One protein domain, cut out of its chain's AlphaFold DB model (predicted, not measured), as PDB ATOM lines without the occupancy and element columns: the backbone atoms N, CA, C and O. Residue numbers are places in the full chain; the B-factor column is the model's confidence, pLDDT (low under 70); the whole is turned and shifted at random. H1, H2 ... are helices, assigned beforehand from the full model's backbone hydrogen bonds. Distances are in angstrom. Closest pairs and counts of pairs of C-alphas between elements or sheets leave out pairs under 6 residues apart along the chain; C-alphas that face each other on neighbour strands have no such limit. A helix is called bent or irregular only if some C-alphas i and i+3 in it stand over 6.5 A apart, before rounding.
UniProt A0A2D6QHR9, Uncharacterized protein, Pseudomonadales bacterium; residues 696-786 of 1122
ATOM      1  N   ALA A 696       8.374 -24.040  12.061       45.59
ATOM      2  CA  ALA A 696       8.373 -24.716  13.364       45.59
ATOM      3  C   ALA A 696       8.380 -26.262  13.299       45.59
ATOM      4  O   ALA A 696       8.679 -26.908  14.304       45.59
ATOM      5  N   VAL A 697       8.046 -26.858  12.146       46.72
ATOM      6  CA  VAL A 697       8.152 -28.305  11.868       46.72
ATOM      7  C   VAL A 697       9.434 -28.645  11.092       46.72
ATOM      8  O   VAL A 697      10.058 -29.667  11.365       46.72
ATOM      9  N   GLY A 698       9.858 -27.791  10.158       45.19
ATOM     10  CA  GLY A 698      11.070 -27.960   9.349       45.19
ATOM     11  C   GLY A 698      12.355 -27.898  10.173       45.19
ATOM     12  O   GLY A 698      13.254 -28.707   9.953       45.19
ATOM     13  N   ASP A 699      12.384 -27.042  11.196       45.75
ATOM     14  CA  ASP A 699      13.490 -26.942  12.156       45.75
ATOM     15  C   ASP A 699      13.493 -28.109  13.185       45.75
ATOM     16  O   ASP A 699      14.317 -28.134  14.094       45.75
ATOM     17  N   LYS A 700      12.585 -29.100  13.068       54.34
ATOM     18  CA  LYS A 700      12.404 -30.231  14.011       54.34
ATOM     19  C   LYS A 700      12.628 -31.617  13.389       54.34
ATOM     20  O   LYS A 700      11.909 -32.577  13.691       54.34
ATOM     21  N   LYS A 701      13.665 -31.758  12.559       54.16
ATOM     22  CA  LYS A 701      14.100 -33.053  11.990       54.16
ATOM     23  C   LYS A 701      14.340 -34.127  13.075       54.16
ATOM     24  O   LYS A 701      14.045 -35.306  12.864       54.16
ATOM     25  N   ASP A 702      14.759 -33.688  14.261       67.88
ATOM     26  CA  ASP A 702      15.043 -34.526  15.431       67.88
ATOM     27  C   ASP A 702      13.788 -35.099  16.109       67.88
ATOM     28  O   ASP A 702      13.862 -36.139  16.755       67.88
ATOM     29  N   VAL A 703      12.614 -34.473  15.939       81.44
ATOM     30  CA  VAL A 703      11.356 -34.915  16.580       81.44
ATOM     31  C   VAL A 703      10.602 -35.934  15.720       81.44
ATOM     32  O   VAL A 703       9.985 -36.858  16.244       81.44
ATOM     33  N   MET A 704      10.675 -35.817  14.390       88.06
ATOM     34  CA  MET A 704      10.002 -36.764  13.489       88.06
ATOM     35  C   MET A 704      10.657 -38.149  13.486       88.06
ATOM     36  O   MET A 704       9.954 -39.153  13.399       88.06
ATOM     37  N   THR A 705      11.980 -38.222  13.628       91.44
ATOM     38  CA  THR A 705      12.737 -39.486  13.629       91.44
ATOM     39  C   THR A 705      12.271 -40.479  14.717       91.44
ATOM     40  O   THR A 705      11.915 -41.607  14.367       91.44
ATOM     41  N   PRO A 706      12.170 -40.114  16.015       93.50
ATOM     42  CA  PRO A 706      11.645 -41.020  17.038       93.50
ATOM     43  C   PRO A 706      10.156 -41.360  16.855       93.50
ATOM     44  O   PRO A 706       9.757 -42.475  17.189       93.50
ATOM     45  N   ILE A 707       9.339 -40.463  16.286       94.56
ATOM     46  CA  ILE A 707       7.928 -40.745  15.956       94.56
ATOM     47  C   ILE A 707       7.817 -41.803  14.846       94.56
ATOM     48  O   ILE A 707       7.045 -42.755  14.975       94.56
ATOM     49  N   VAL A 708       8.610 -41.674  13.778       93.44
ATOM     50  CA  VAL A 708       8.671 -42.652  12.679       93.44
ATOM     51  C   VAL A 708       9.129 -44.017  13.197       93.44
ATOM     52  O   VAL A 708       8.502 -45.022  12.871       93.44
ATOM     53  N   ASN A 709      10.146 -44.057  14.061       93.50
ATOM     54  CA  ASN A 709      10.649 -45.300  14.648       93.50
ATOM     55  C   ASN A 709       9.608 -46.011  15.539       93.50
ATOM     56  O   ASN A 709       9.494 -47.233  15.477       93.50
ATOM     57  N   GLU A 710       8.807 -45.282  16.326       96.31
ATOM     58  CA  GLU A 710       7.717 -45.877  17.123       96.31
ATOM     59  C   GLU A 710       6.567 -46.413  16.254       96.31
ATOM     60  O   GLU A 710       5.993 -47.455  16.568       96.31
ATOM     61  N   ILE A 711       6.241 -45.743  15.143       92.19
ATOM     62  CA  ILE A 711       5.237 -46.229  14.180       92.19
ATOM     63  C   ILE A 711       5.761 -47.450  13.410       92.19
ATOM     64  O   ILE A 711       5.013 -48.402  13.191       92.19
ATOM     65  N   LEU A 712       7.051 -47.475  13.057       88.12
ATOM     66  CA  LEU A 712       7.709 -48.642  12.465       88.12
ATOM     67  C   LEU A 712       7.707 -49.836  13.439       88.12
ATOM     68  O   LEU A 712       7.442 -50.962  13.028       88.12
ATOM     69  N   ALA A 713       7.952 -49.599  14.732       91.25
ATOM     70  CA  ALA A 713       7.878 -50.631  15.765       91.25
ATOM     71  C   ALA A 713       6.445 -51.165  15.947       91.25
ATOM     72  O   ALA A 713       6.260 -52.380  15.972       91.25
ATOM     73  N   LEU A 714       5.434 -50.284  15.980       89.44
ATOM     74  CA  LEU A 714       4.017 -50.675  16.006       89.44
ATOM     75  C   LEU A 714       3.638 -51.519  14.773       89.44
ATOM     76  O   LEU A 714       2.954 -52.535  14.897       89.44
ATOM     77  N   SER A 715       4.134 -51.137  13.592       81.50
ATOM     78  CA  SER A 715       3.951 -51.896  12.352       81.50
ATOM     79  C   SER A 715       4.624 -53.269  12.374       81.50
ATOM     80  O   SER A 715       4.109 -54.186  11.740       81.50
ATOM     81  N   LYS A 716       5.780 -53.412  13.036       80.44
ATOM     82  CA  LYS A 716       6.506 -54.688  13.136       80.44
ATOM     83  C   LYS A 716       5.868 -55.627  14.169       80.44
ATOM     84  O   LYS A 716       5.888 -56.833  13.961       80.44
ATOM     85  N   SER A 717       5.261 -55.097  15.238       78.69
ATOM     86  CA  SER A 717       4.514 -55.905  16.216       78.69
ATOM     87  C   SER A 717       3.135 -56.351  15.715       78.69
ATOM     88  O   SER A 717       2.696 -57.449  16.045       78.69
ATOM     89  N   ASN A 718       2.461 -55.541  14.891       75.75
ATOM     90  CA  ASN A 718       1.189 -55.911  14.265       75.75
ATOM     91  C   ASN A 718       1.440 -56.591  12.910       75.75
ATOM     92  O   ASN A 718       1.374 -55.950  11.859       75.75
ATOM     93  N   ALA A 719       1.718 -57.899  12.926       46.09
ATOM     94  CA  ALA A 719       1.902 -58.701  11.714       46.09
ATOM     95  C   ALA A 719       0.710 -58.526  10.745       46.09
ATOM     96  O   ALA A 719      -0.414 -58.926  11.047       46.09
ATOM     97  N   GLY A 720       0.955 -57.891   9.592       54.59
ATOM     98  CA  GLY A 720      -0.075 -57.535   8.605       54.59
ATOM     99  C   GLY A 720      -0.477 -56.050   8.548       54.59
ATOM    100  O   GLY A 720      -1.353 -55.710   7.753       54.59
ATOM    101  N   PHE A 721       0.158 -55.153   9.316       52.47
ATOM    102  CA  PHE A 721      -0.158 -53.709   9.380       52.47
ATOM    103  C   PHE A 721      -0.179 -52.973   8.024       52.47
ATOM    104  O   PHE A 721      -0.934 -52.017   7.851       52.47
ATOM    105  N   PHE A 722       0.618 -53.410   7.042       55.34
ATOM    106  CA  PHE A 722       0.632 -52.822   5.695       55.34
ATOM    107  C   PHE A 722      -0.171 -53.604   4.639       55.34
ATOM    108  O   PHE A 722      -0.217 -53.152   3.497       55.34
ATOM    109  N   GLY A 723      -0.813 -54.726   4.997       45.66
ATOM    110  CA  GLY A 723      -1.421 -55.651   4.027       45.66
ATOM    111  C   GLY A 723      -2.716 -56.367   4.443       45.66
ATOM    112  O   GLY A 723      -3.189 -57.201   3.678       45.66
ATOM    113  N   SER A 724      -3.307 -56.083   5.609       42.09
ATOM    114  CA  SER A 724      -4.571 -56.706   6.048       42.09
ATOM    115  C   SER A 724      -5.603 -55.689   6.547       42.09
ATOM    116  O   SER A 724      -5.268 -54.564   6.913       42.09
ATOM    117  N   THR A 725      -6.875 -56.093   6.579       36.69
ATOM    118  CA  THR A 725      -8.040 -55.241   6.890       36.69
ATOM    119  C   THR A 725      -8.139 -54.763   8.345       36.69
ATOM    120  O   THR A 725      -9.012 -53.954   8.656       36.69
ATOM    121  N   LYS A 726      -7.244 -55.192   9.246       46.66
ATOM    122  CA  LYS A 726      -7.158 -54.667  10.619       46.66
ATOM    123  C   LYS A 726      -6.253 -53.433  10.674       46.66
ATOM    124  O   LYS A 726      -5.090 -53.515  11.067       46.66
ATOM    125  N   ALA A 727      -6.800 -52.280  10.295       51.69
ATOM    126  CA  ALA A 727      -6.143 -50.994  10.523       51.69
ATOM    127  C   ALA A 727      -5.902 -50.771  12.029       51.69
ATOM    128  O   ALA A 727      -6.801 -51.010  12.837       51.69
ATOM    129  N   SER A 728      -4.713 -50.286  12.413       63.03
ATOM    130  CA  SER A 728      -4.435 -49.933  13.813       63.03
ATOM    131  C   SER A 728      -5.438 -48.905  14.307       63.03
ATOM    132  O   SER A 728      -5.676 -47.891  13.638       63.03
ATOM    133  N   THR A 729      -5.982 -49.121  15.498       80.69
ATOM    134  CA  THR A 729      -6.958 -48.194  16.064       80.69
ATOM    135  C   THR A 729      -6.304 -46.827  16.316       80.69
ATOM    136  O   THR A 729      -5.128 -46.740  16.680       80.69
ATOM    137  N   ARG A 730      -7.053 -45.725  16.142       89.81
ATOM    138  CA  ARG A 730      -6.554 -44.357  16.412       89.81
ATOM    139  C   ARG A 730      -5.820 -44.239  17.768       89.81
ATOM    140  O   ARG A 730      -4.754 -43.623  17.778       89.81
ATOM    141  N   PRO A 731      -6.289 -44.852  18.879       93.88
ATOM    142  CA  PRO A 731      -5.562 -44.864  20.151       93.88
ATOM    143  C   PRO A 731      -4.151 -45.471  20.098       93.88
ATOM    144  O   PRO A 731      -3.257 -44.967  20.776       93.88
ATOM    145  N   GLU A 732      -3.907 -46.522  19.311       91.56
ATOM    146  CA  GLU A 732      -2.573 -47.137  19.183       91.56
ATOM    147  C   GLU A 732      -1.590 -46.206  18.478       91.56
ATOM    148  O   GLU A 732      -0.460 -46.021  18.938       91.56
ATOM    149  N   MET A 733      -2.030 -45.568  17.393       92.12
ATOM    150  CA  MET A 733      -1.184 -44.656  16.632       92.12
ATOM    151  C   MET A 733      -0.978 -43.318  17.369       92.12
ATOM    152  O   MET A 733       0.130 -42.789  17.349       92.12
ATOM    153  N   VAL A 734      -1.962 -42.835  18.145       95.75
ATOM    154  CA  VAL A 734      -1.755 -41.747  19.128       95.75
ATOM    155  C   VAL A 734      -0.723 -42.152  20.191       95.75
ATOM    156  O   VAL A 734       0.184 -41.372  20.476       95.75
ATOM    157  N   LYS A 735      -0.787 -43.372  20.748       96.69
ATOM    158  CA  LYS A 735       0.212 -43.876  21.715       96.69
ATOM    159  C   LYS A 735       1.615 -44.002  21.106       96.69
ATOM    160  O   LYS A 735       2.596 -43.733  21.797       96.69
ATOM    161  N   ALA A 736       1.745 -44.398  19.840       95.44
ATOM    162  CA  ALA A 736       3.032 -44.429  19.137       95.44
ATOM    163  C   ALA A 736       3.604 -43.016  18.925       95.44
ATOM    164  O   ALA A 736       4.756 -42.763  19.276       95.44
ATOM    165  N   ILE A 737       2.786 -42.066  18.456       95.50
ATOM    166  CA  ILE A 737       3.198 -40.662  18.280       95.50
ATOM    167  C   ILE A 737       3.581 -40.028  19.628       95.50
ATOM    168  O   ILE A 737       4.619 -39.376  19.722       95.50
ATOM    169  N   ALA A 738       2.813 -40.279  20.695       96.69
ATOM    170  CA  ALA A 738       3.128 -39.802  22.043       96.69
ATOM    171  C   ALA A 738       4.463 -40.366  22.558       96.69
ATOM    172  O   ALA A 738       5.279 -39.615  23.087       96.69
ATOM    173  N   ARG A 739       4.744 -41.664  22.355       97.19
ATOM    174  CA  ARG A 739       6.056 -42.253  22.687       97.19
ATOM    175  C   ARG A 739       7.195 -41.619  21.887       97.19
ATOM    176  O   ARG A 739       8.257 -41.378  22.455       97.19
ATOM    177  N   GLY A 740       6.964 -41.290  20.617       95.25
ATOM    178  CA  GLY A 740       7.921 -40.558  19.787       95.25
ATOM    179  C   GLY A 740       8.231 -39.159  20.328       95.25
ATOM    180  O   GLY A 740       9.399 -38.796  20.435       95.25
ATOM    181  N   PHE A 741       7.212 -38.409  20.763       96.06
ATOM    182  CA  PHE A 741       7.402 -37.120  21.439       96.06
ATOM    183  C   PHE A 741       8.136 -37.256  22.784       96.06
ATOM    184  O   PHE A 741       9.046 -36.475  23.047       96.06
ATOM    185  N   VAL A 742       7.831 -38.266  23.609       96.38
ATOM    186  CA  VAL A 742       8.588 -38.514  24.857       96.38
ATOM    187  C   VAL A 742      10.063 -38.812  24.560       96.38
ATOM    188  O   VAL A 742      10.947 -38.270  25.217       96.38
ATOM    189  N   LYS A 743      10.350 -39.615  23.527       95.00
ATOM    190  CA  LYS A 743      11.724 -39.875  23.057       95.00
ATOM    191  C   LYS A 743      12.422 -38.636  22.479       95.00
ATOM    192  O   LYS A 743      13.645 -38.602  22.458       95.00
ATOM    193  N   ALA A 744      11.665 -37.626  22.054       92.88
ATOM    194  CA  ALA A 744      12.164 -36.317  21.636       92.88
ATOM    195  C   ALA A 744      12.263 -35.292  22.790       92.88
ATOM    196  O   ALA A 744      12.436 -34.104  22.530       92.88
ATOM    197  N   GLY A 745      12.133 -35.727  24.051       93.56
ATOM    198  CA  GLY A 745      12.352 -34.898  25.244       93.56
ATOM    199  C   GLY A 745      11.117 -34.192  25.818       93.56
ATOM    200  O   GLY A 745      11.250 -33.478  26.808       93.56
ATOM    201  N   TYR A 746       9.921 -34.385  25.252       93.56
ATOM    202  CA  TYR A 746       8.687 -33.798  25.797       93.56
ATOM    203  C   TYR A 746       8.188 -34.581  27.022       93.56
ATOM    204  O   TYR A 746       8.310 -35.809  27.082       93.56
ATOM    205  N   SER A 747       7.572 -33.899  27.996       95.19
ATOM    206  CA  SER A 747       6.976 -34.585  29.151       95.19
ATOM    207  C   SER A 747       5.810 -35.490  28.722       95.19
ATOM    208  O   SER A 747       5.173 -35.263  27.693       95.19
ATOM    209  N   LYS A 748       5.490 -36.537  29.501       94.44
ATOM    210  CA  LYS A 748       4.452 -37.522  29.121       94.44
ATOM    211  C   LYS A 748       3.070 -36.891  28.882       94.44
ATOM    212  O   LYS A 748       2.353 -37.339  27.991       94.44
ATOM    213  N   SER A 749       2.700 -35.871  29.657       92.38
ATOM    214  CA  SER A 749       1.424 -35.153  29.528       92.38
ATOM    215  C   SER A 749       1.385 -34.267  28.280       92.38
ATOM    216  O   SER A 749       0.419 -34.327  27.517       92.38
ATOM    217  N   GLU A 750       2.447 -33.500  28.021       92.94
ATOM    218  CA  GLU A 750       2.574 -32.682  26.809       92.94
ATOM    219  C   GLU A 750       2.623 -33.550  25.554       92.94
ATOM    220  O   GLU A 750       1.880 -33.305  24.609       92.94
ATOM    221  N   ALA A 751       3.431 -34.612  25.565       95.62
ATOM    222  CA  ALA A 751       3.569 -35.556  24.465       95.62
ATOM    223  C   ALA A 751       2.233 -36.214  24.087       95.62
ATOM    224  O   ALA A 751       1.940 -36.366  22.901       95.62
ATOM    225  N   HIS A 752       1.399 -36.570  25.072       95.62
ATOM    226  CA  HIS A 752       0.078 -37.133  24.802       95.62
ATOM    227  C   HIS A 752      -0.876 -36.084  24.212       95.62
ATOM    228  O   HIS A 752      -1.461 -36.326  23.156       95.62
ATOM    229  N   LYS A 753      -0.943 -34.885  24.810       94.75
ATOM    230  CA  LYS A 753      -1.763 -33.765  24.317       94.75
ATOM    231  C   LYS A 753      -1.360 -33.332  22.900       94.75
ATOM    232  O   LYS A 753      -2.221 -33.070  22.060       94.75
ATOM    233  N   MET A 754      -0.060 -33.293  22.603       91.12
ATOM    234  CA  MET A 754       0.470 -33.014  21.265       91.12
ATOM    235  C   MET A 754       0.136 -34.134  20.275       91.12
ATOM    236  O   MET A 754      -0.284 -33.833  19.161       91.12
ATOM    237  N   ALA A 755       0.262 -35.405  20.671       95.12
ATOM    238  CA  ALA A 755      -0.086 -36.542  19.822       95.12
ATOM    239  C   ALA A 755      -1.579 -36.589  19.462       95.12
ATOM    240  O   ALA A 755      -1.909 -36.906  18.323       95.12
ATOM    241  N   GLU A 756      -2.475 -36.242  20.391       94.12
ATOM    242  CA  GLU A 756      -3.912 -36.132  20.109       94.12
ATOM    243  C   GLU A 756      -4.233 -34.941  19.200       94.12
ATOM    244  O   GLU A 756      -4.914 -35.110  18.187       94.12
ATOM    245  N   THR A 757      -3.701 -33.757  19.526       93.50
ATOM    246  CA  THR A 757      -3.976 -32.505  18.794       93.50
ATOM    247  C   THR A 757      -3.415 -32.530  17.369       93.50
ATOM    248  O   THR A 757      -4.029 -31.997  16.452       93.50
ATOM    249  N   GLN A 758      -2.246 -33.145  17.164       90.75
ATOM    250  CA  GLN A 758      -1.544 -33.177  15.874       90.75
ATOM    251  C   GLN A 758      -1.697 -34.511  15.126       90.75
ATOM    252  O   GLN A 758      -1.042 -34.711  14.101       90.75
ATOM    253  N   TYR A 759      -2.561 -35.419  15.600       92.88
ATOM    254  CA  TYR A 759      -2.750 -36.755  15.021       92.88
ATOM    255  C   TYR A 759      -2.977 -36.725  13.501       92.88
ATOM    256  O   TYR A 759      -2.285 -37.423  12.759       92.88
ATOM    257  N   SER A 760      -3.904 -35.882  13.033       81.81
ATOM    258  CA  SER A 760      -4.266 -35.742  11.613       81.81
ATOM    259  C   SER A 760      -3.104 -35.286  10.730       81.81
ATOM    260  O   SER A 760      -3.062 -35.625   9.552       81.81
ATOM    261  N   ASN A 761      -2.162 -34.535  11.299       86.44
ATOM    262  CA  ASN A 761      -1.064 -33.905  10.574       86.44
ATOM    263  C   ASN A 761       0.175 -34.810  10.568       86.44
ATOM    264  O   ASN A 761       0.846 -34.959   9.548       86.44
ATOM    265  N   ILE A 762       0.467 -35.446  11.706       86.25
ATOM    266  CA  ILE A 762       1.681 -36.244  11.907       86.25
ATOM    267  C   ILE A 762       1.506 -37.678  11.404       86.25
ATOM    268  O   ILE A 762       2.418 -38.196  10.758       86.25
ATOM    269  N   ALA A 763       0.358 -38.321  11.653       83.94
ATOM    270  CA  ALA A 763       0.174 -39.733  11.315       83.94
ATOM    271  C   ALA A 763       0.372 -40.031   9.813       83.94
ATOM    272  O   ALA A 763       1.127 -40.955   9.510       83.94
ATOM    273  N   PRO A 764      -0.183 -39.260   8.848       81.06
ATOM    274  CA  PRO A 764       0.010 -39.546   7.423       81.06
ATOM    275  C   PRO A 764       1.466 -39.374   6.968       81.06
ATOM    276  O   PRO A 764       1.972 -40.175   6.179       81.06
ATOM    277  N   LEU A 765       2.153 -38.346   7.481       79.06
ATOM    278  CA  LEU A 765       3.549 -38.052   7.147       79.06
ATOM    279  C   LEU A 765       4.491 -39.115   7.717       79.06
ATOM    280  O   LEU A 765       5.300 -39.682   6.981       79.06
ATOM    281  N   ALA A 766       4.342 -39.435   9.004       80.62
ATOM    282  CA  ALA A 766       5.165 -40.433   9.669       80.62
ATOM    283  C   ALA A 766       4.913 -41.847   9.117       80.62
ATOM    284  O   ALA A 766       5.868 -42.585   8.904       80.62
ATOM    285  N   LEU A 767       3.666 -42.202   8.775       80.25
ATOM    286  CA  LEU A 767       3.334 -43.471   8.117       80.25
ATOM    287  C   LEU A 767       3.962 -43.576   6.715       80.25
ATOM    288  O   LEU A 767       4.515 -44.614   6.357       80.25
ATOM    289  N   LYS A 768       3.922 -42.496   5.921       80.81
ATOM    290  CA  LYS A 768       4.561 -42.434   4.594       80.81
ATOM    291  C   LYS A 768       6.084 -42.570   4.687       80.81
ATOM    292  O   LYS A 768       6.690 -43.207   3.824       80.81
ATOM    293  N   GLN A 769       6.698 -41.998   5.719       78.31
ATOM    294  CA  GLN A 769       8.137 -42.102   5.960       78.31
ATOM    295  C   GLN A 769       8.530 -43.483   6.509       78.31
ATOM    296  O   GLN A 769       9.473 -44.074   5.991       78.31
ATOM    297  N   ALA A 770       7.759 -44.052   7.441       77.31
ATOM    298  CA  ALA A 770       7.947 -45.413   7.945       77.31
ATOM    299  C   ALA A 770       7.834 -46.463   6.827       77.31
ATOM    300  O   ALA A 770       8.670 -47.357   6.754       77.31
ATOM    301  N   LYS A 771       6.876 -46.321   5.894       77.19
ATOM    302  CA  LYS A 771       6.787 -47.177   4.693       77.19
ATOM    303  C   LYS A 771       8.047 -47.099   3.826       77.19
ATOM    304  O   LYS A 771       8.565 -48.129   3.414       77.19
ATOM    305  N   ARG A 772       8.558 -45.890   3.562       74.62
ATOM    306  CA  ARG A 772       9.802 -45.695   2.791       74.62
ATOM    307  C   ARG A 772      11.014 -46.307   3.489       74.62
ATOM    308  O   ARG A 772      11.854 -46.889   2.818       74.62
ATOM    309  N   GLN A 773      11.091 -46.180   4.812       80.00
ATOM    310  CA  GLN A 773      12.177 -46.745   5.604       80.00
ATOM    311  C   GLN A 773      12.093 -48.274   5.673       80.00
ATOM    312  O   GLN A 773      13.108 -48.918   5.477       80.00
ATOM    313  N   ALA A 774      10.901 -48.862   5.826       72.44
ATOM    314  CA  ALA A 774      10.712 -50.315   5.774       72.44
ATOM    315  C   ALA A 774      11.165 -50.916   4.429       72.44
ATOM    316  O   ALA A 774      11.940 -51.866   4.423       72.44
ATOM    317  N   VAL A 775      10.758 -50.315   3.303       68.50
ATOM    318  CA  VAL A 775      11.203 -50.736   1.958       68.50
ATOM    319  C   VAL A 775      12.712 -50.524   1.771       68.50
ATOM    320  O   VAL A 775      13.372 -51.324   1.114       68.50
ATOM    321  N   GLY A 776      13.280 -49.467   2.361       71.25
ATOM    322  CA  GLY A 776      14.723 -49.221   2.368       71.25
ATOM    323  C   GLY A 776      15.509 -50.258   3.177       71.25
ATOM    324  O   GLY A 776      16.513 -50.763   2.685       71.25
ATOM    325  N   ASP A 777      15.036 -50.607   4.375       70.19
ATOM    326  CA  ASP A 777      15.614 -51.642   5.244       70.19
ATOM    327  C   ASP A 777      15.558 -53.024   4.562       70.19
ATOM    328  O   ASP A 777      16.521 -53.787   4.619       70.19
ATOM    329  N   GLU A 778      14.452 -53.337   3.881       57.78
ATOM    330  CA  GLU A 778      14.242 -54.584   3.136       57.78
ATOM    331  C   GLU A 778      15.150 -54.669   1.898       57.78
ATOM    332  O   GLU A 778      15.884 -55.645   1.729       57.78
ATOM    333  N   ALA A 779      15.212 -53.605   1.088       50.72
ATOM    334  CA  ALA A 779      16.132 -53.513  -0.045       50.72
ATOM    335  C   ALA A 779      17.610 -53.534   0.391       50.72
ATOM    336  O   ALA A 779      18.447 -54.121  -0.296       50.72
ATOM    337  N   ALA A 780      17.946 -52.942   1.542       55.16
ATOM    338  CA  ALA A 780      19.279 -53.024   2.131       55.16
ATOM    339  C   ALA A 780      19.594 -54.440   2.643       55.16
ATOM    340  O   ALA A 780      20.724 -54.895   2.484       55.16
ATOM    341  N   GLY A 781      18.612 -55.157   3.199       56.97
ATOM    342  CA  GLY A 781      18.732 -56.569   3.571       56.97
ATOM    343  C   GLY A 781      19.040 -57.457   2.364       56.97
ATOM    344  O   GLY A 781      20.034 -58.182   2.379       56.97
ATOM    345  N   ILE A 782      18.256 -57.319   1.291       48.03
ATOM    346  CA  ILE A 782      18.451 -58.032   0.018       48.03
ATOM    347  C   ILE A 782      19.812 -57.673  -0.601       48.03
ATOM    348  O   ILE A 782      20.578 -58.557  -0.975       48.03
ATOM    349  N   SER A 783      20.169 -56.385  -0.646       40.16
ATOM    350  CA  SER A 783      21.474 -55.924  -1.143       40.16
ATOM    351  C   SER A 783      22.641 -56.501  -0.332       40.16
ATOM    352  O   SER A 783      23.635 -56.942  -0.903       40.16
ATOM    353  N   LYS A 784      22.510 -56.586   0.996       48.41
ATOM    354  CA  LYS A 784      23.538 -57.150   1.881       48.41
ATOM    355  C   LYS A 784      23.655 -58.674   1.751       48.41
ATOM    356  O   LYS A 784      24.761 -59.193   1.863       48.41
ATOM    357  N   GLN A 785      22.559 -59.377   1.458       43.34
ATOM    358  CA  GLN A 785      22.580 -60.796   1.078       43.34
ATOM    359  C   GLN A 785      23.249 -61.011  -0.291       43.34
ATOM    360  O   GLN A 785      24.065 -61.916  -0.432       43.34
ATOM    361  N   LEU A 786      22.982 -60.146  -1.276       43.31
ATOM    362  CA  LEU A 786      23.613 -60.204  -2.601       43.31
ATOM    363  C   LEU A 786      25.112 -59.851  -2.560       43.31
ATOM    364  O   LEU A 786      25.913 -60.513  -3.216       43.31
TER     365      LEU A 786
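This is residues 696 to 786 of the 1122 residues of an uncharacterized protein of Pseudomonadales bacterium (UniProt A0A2D6QHR9). Three shorter helices, H1, H2 and H3, make a small crossed body with H2 in the middle, between H1 and H3, and a long fourth helix, H4, crosses H1 and sticks out from the body with residues 775 to 786. The first residues of H4 pack near one part of H2, while a long loop, residues 718 to 729, joins H1 to H2. The printed part has 91 residues with four named helices, H1, H2, H3 and H4 in that order, and no named strand; its class is all helix. It is compact, with a radius of gyration of the C-alphas of 13.9 A, and spans 45 by 32 by 18 A, the arm of H4 adding to the length.

H1, residues 701 to 717, touches H2, residues 730 to 743, at a steep tilt of 46 degrees, opposite ways; their closest C-alphas, those of Ile 707 and Gly 740, are 3.8 A apart. H2 is the hub, touching three other helices. H2 touches H3, residues 748 to 757, at a steep tilt of 47 degrees, opposite ways, with the closest C-alphas, those of Ala 738 and His 752, 4.9 A apart. H1 and H3 are apart. H4, residues 759 to 786, meets H3 only through their link. Residues 759 to 763 of H4 touch residues 733 to 737 of H2, about perpendicular at 75 degrees; the closest C-alphas are those of Val 734 and Tyr 759, 6.5 A apart. H4 touches H1 with residues 766 to 774 alone, only just about perpendicular at 71 degrees, and the closest C-alphas, those of Val 708 and Ala 766, are 5.1 A apart. In H2 and H3 every O i to N i+4 pair is within hydrogen-bond range; in H1 10 of 13 are, and in H4 22 of 24.

H1 begins at C-alpha 701, (14.100, -33.053, 11.990), and is 25.1 A long; it is neither bent nor irregular, but only just: C-alphas 703 and 706 are 6.1 A apart. H2 measures 20.0 A from C-alpha 730, (-6.554, -44.357, 16.412), to C-alpha 743. H3 measures 14.2 A from C-alpha 748 to C-alpha 757. H4 measures 39.4 A and ends at C-alpha 786, (23.613, -60.204, -2.601); it is only just irregular, with C-alphas 761 and 764 6.6 A apart.

The two C-alphas farthest apart, those of Ser 749 and Leu 786, are 46.4 A apart. Without residues 775 to 786, which stand free, the body spans 34 by 23 by 19 A. The printed part has no cut. The link from H1 to H2 is long, with 12 residues; those from H2 to H3 and from H3 to H4 are tight. The mean pLDDT of the printed part is 77.2, and residues 696 to 702, 719 to 728, 775 and 778 to 786 are under 70.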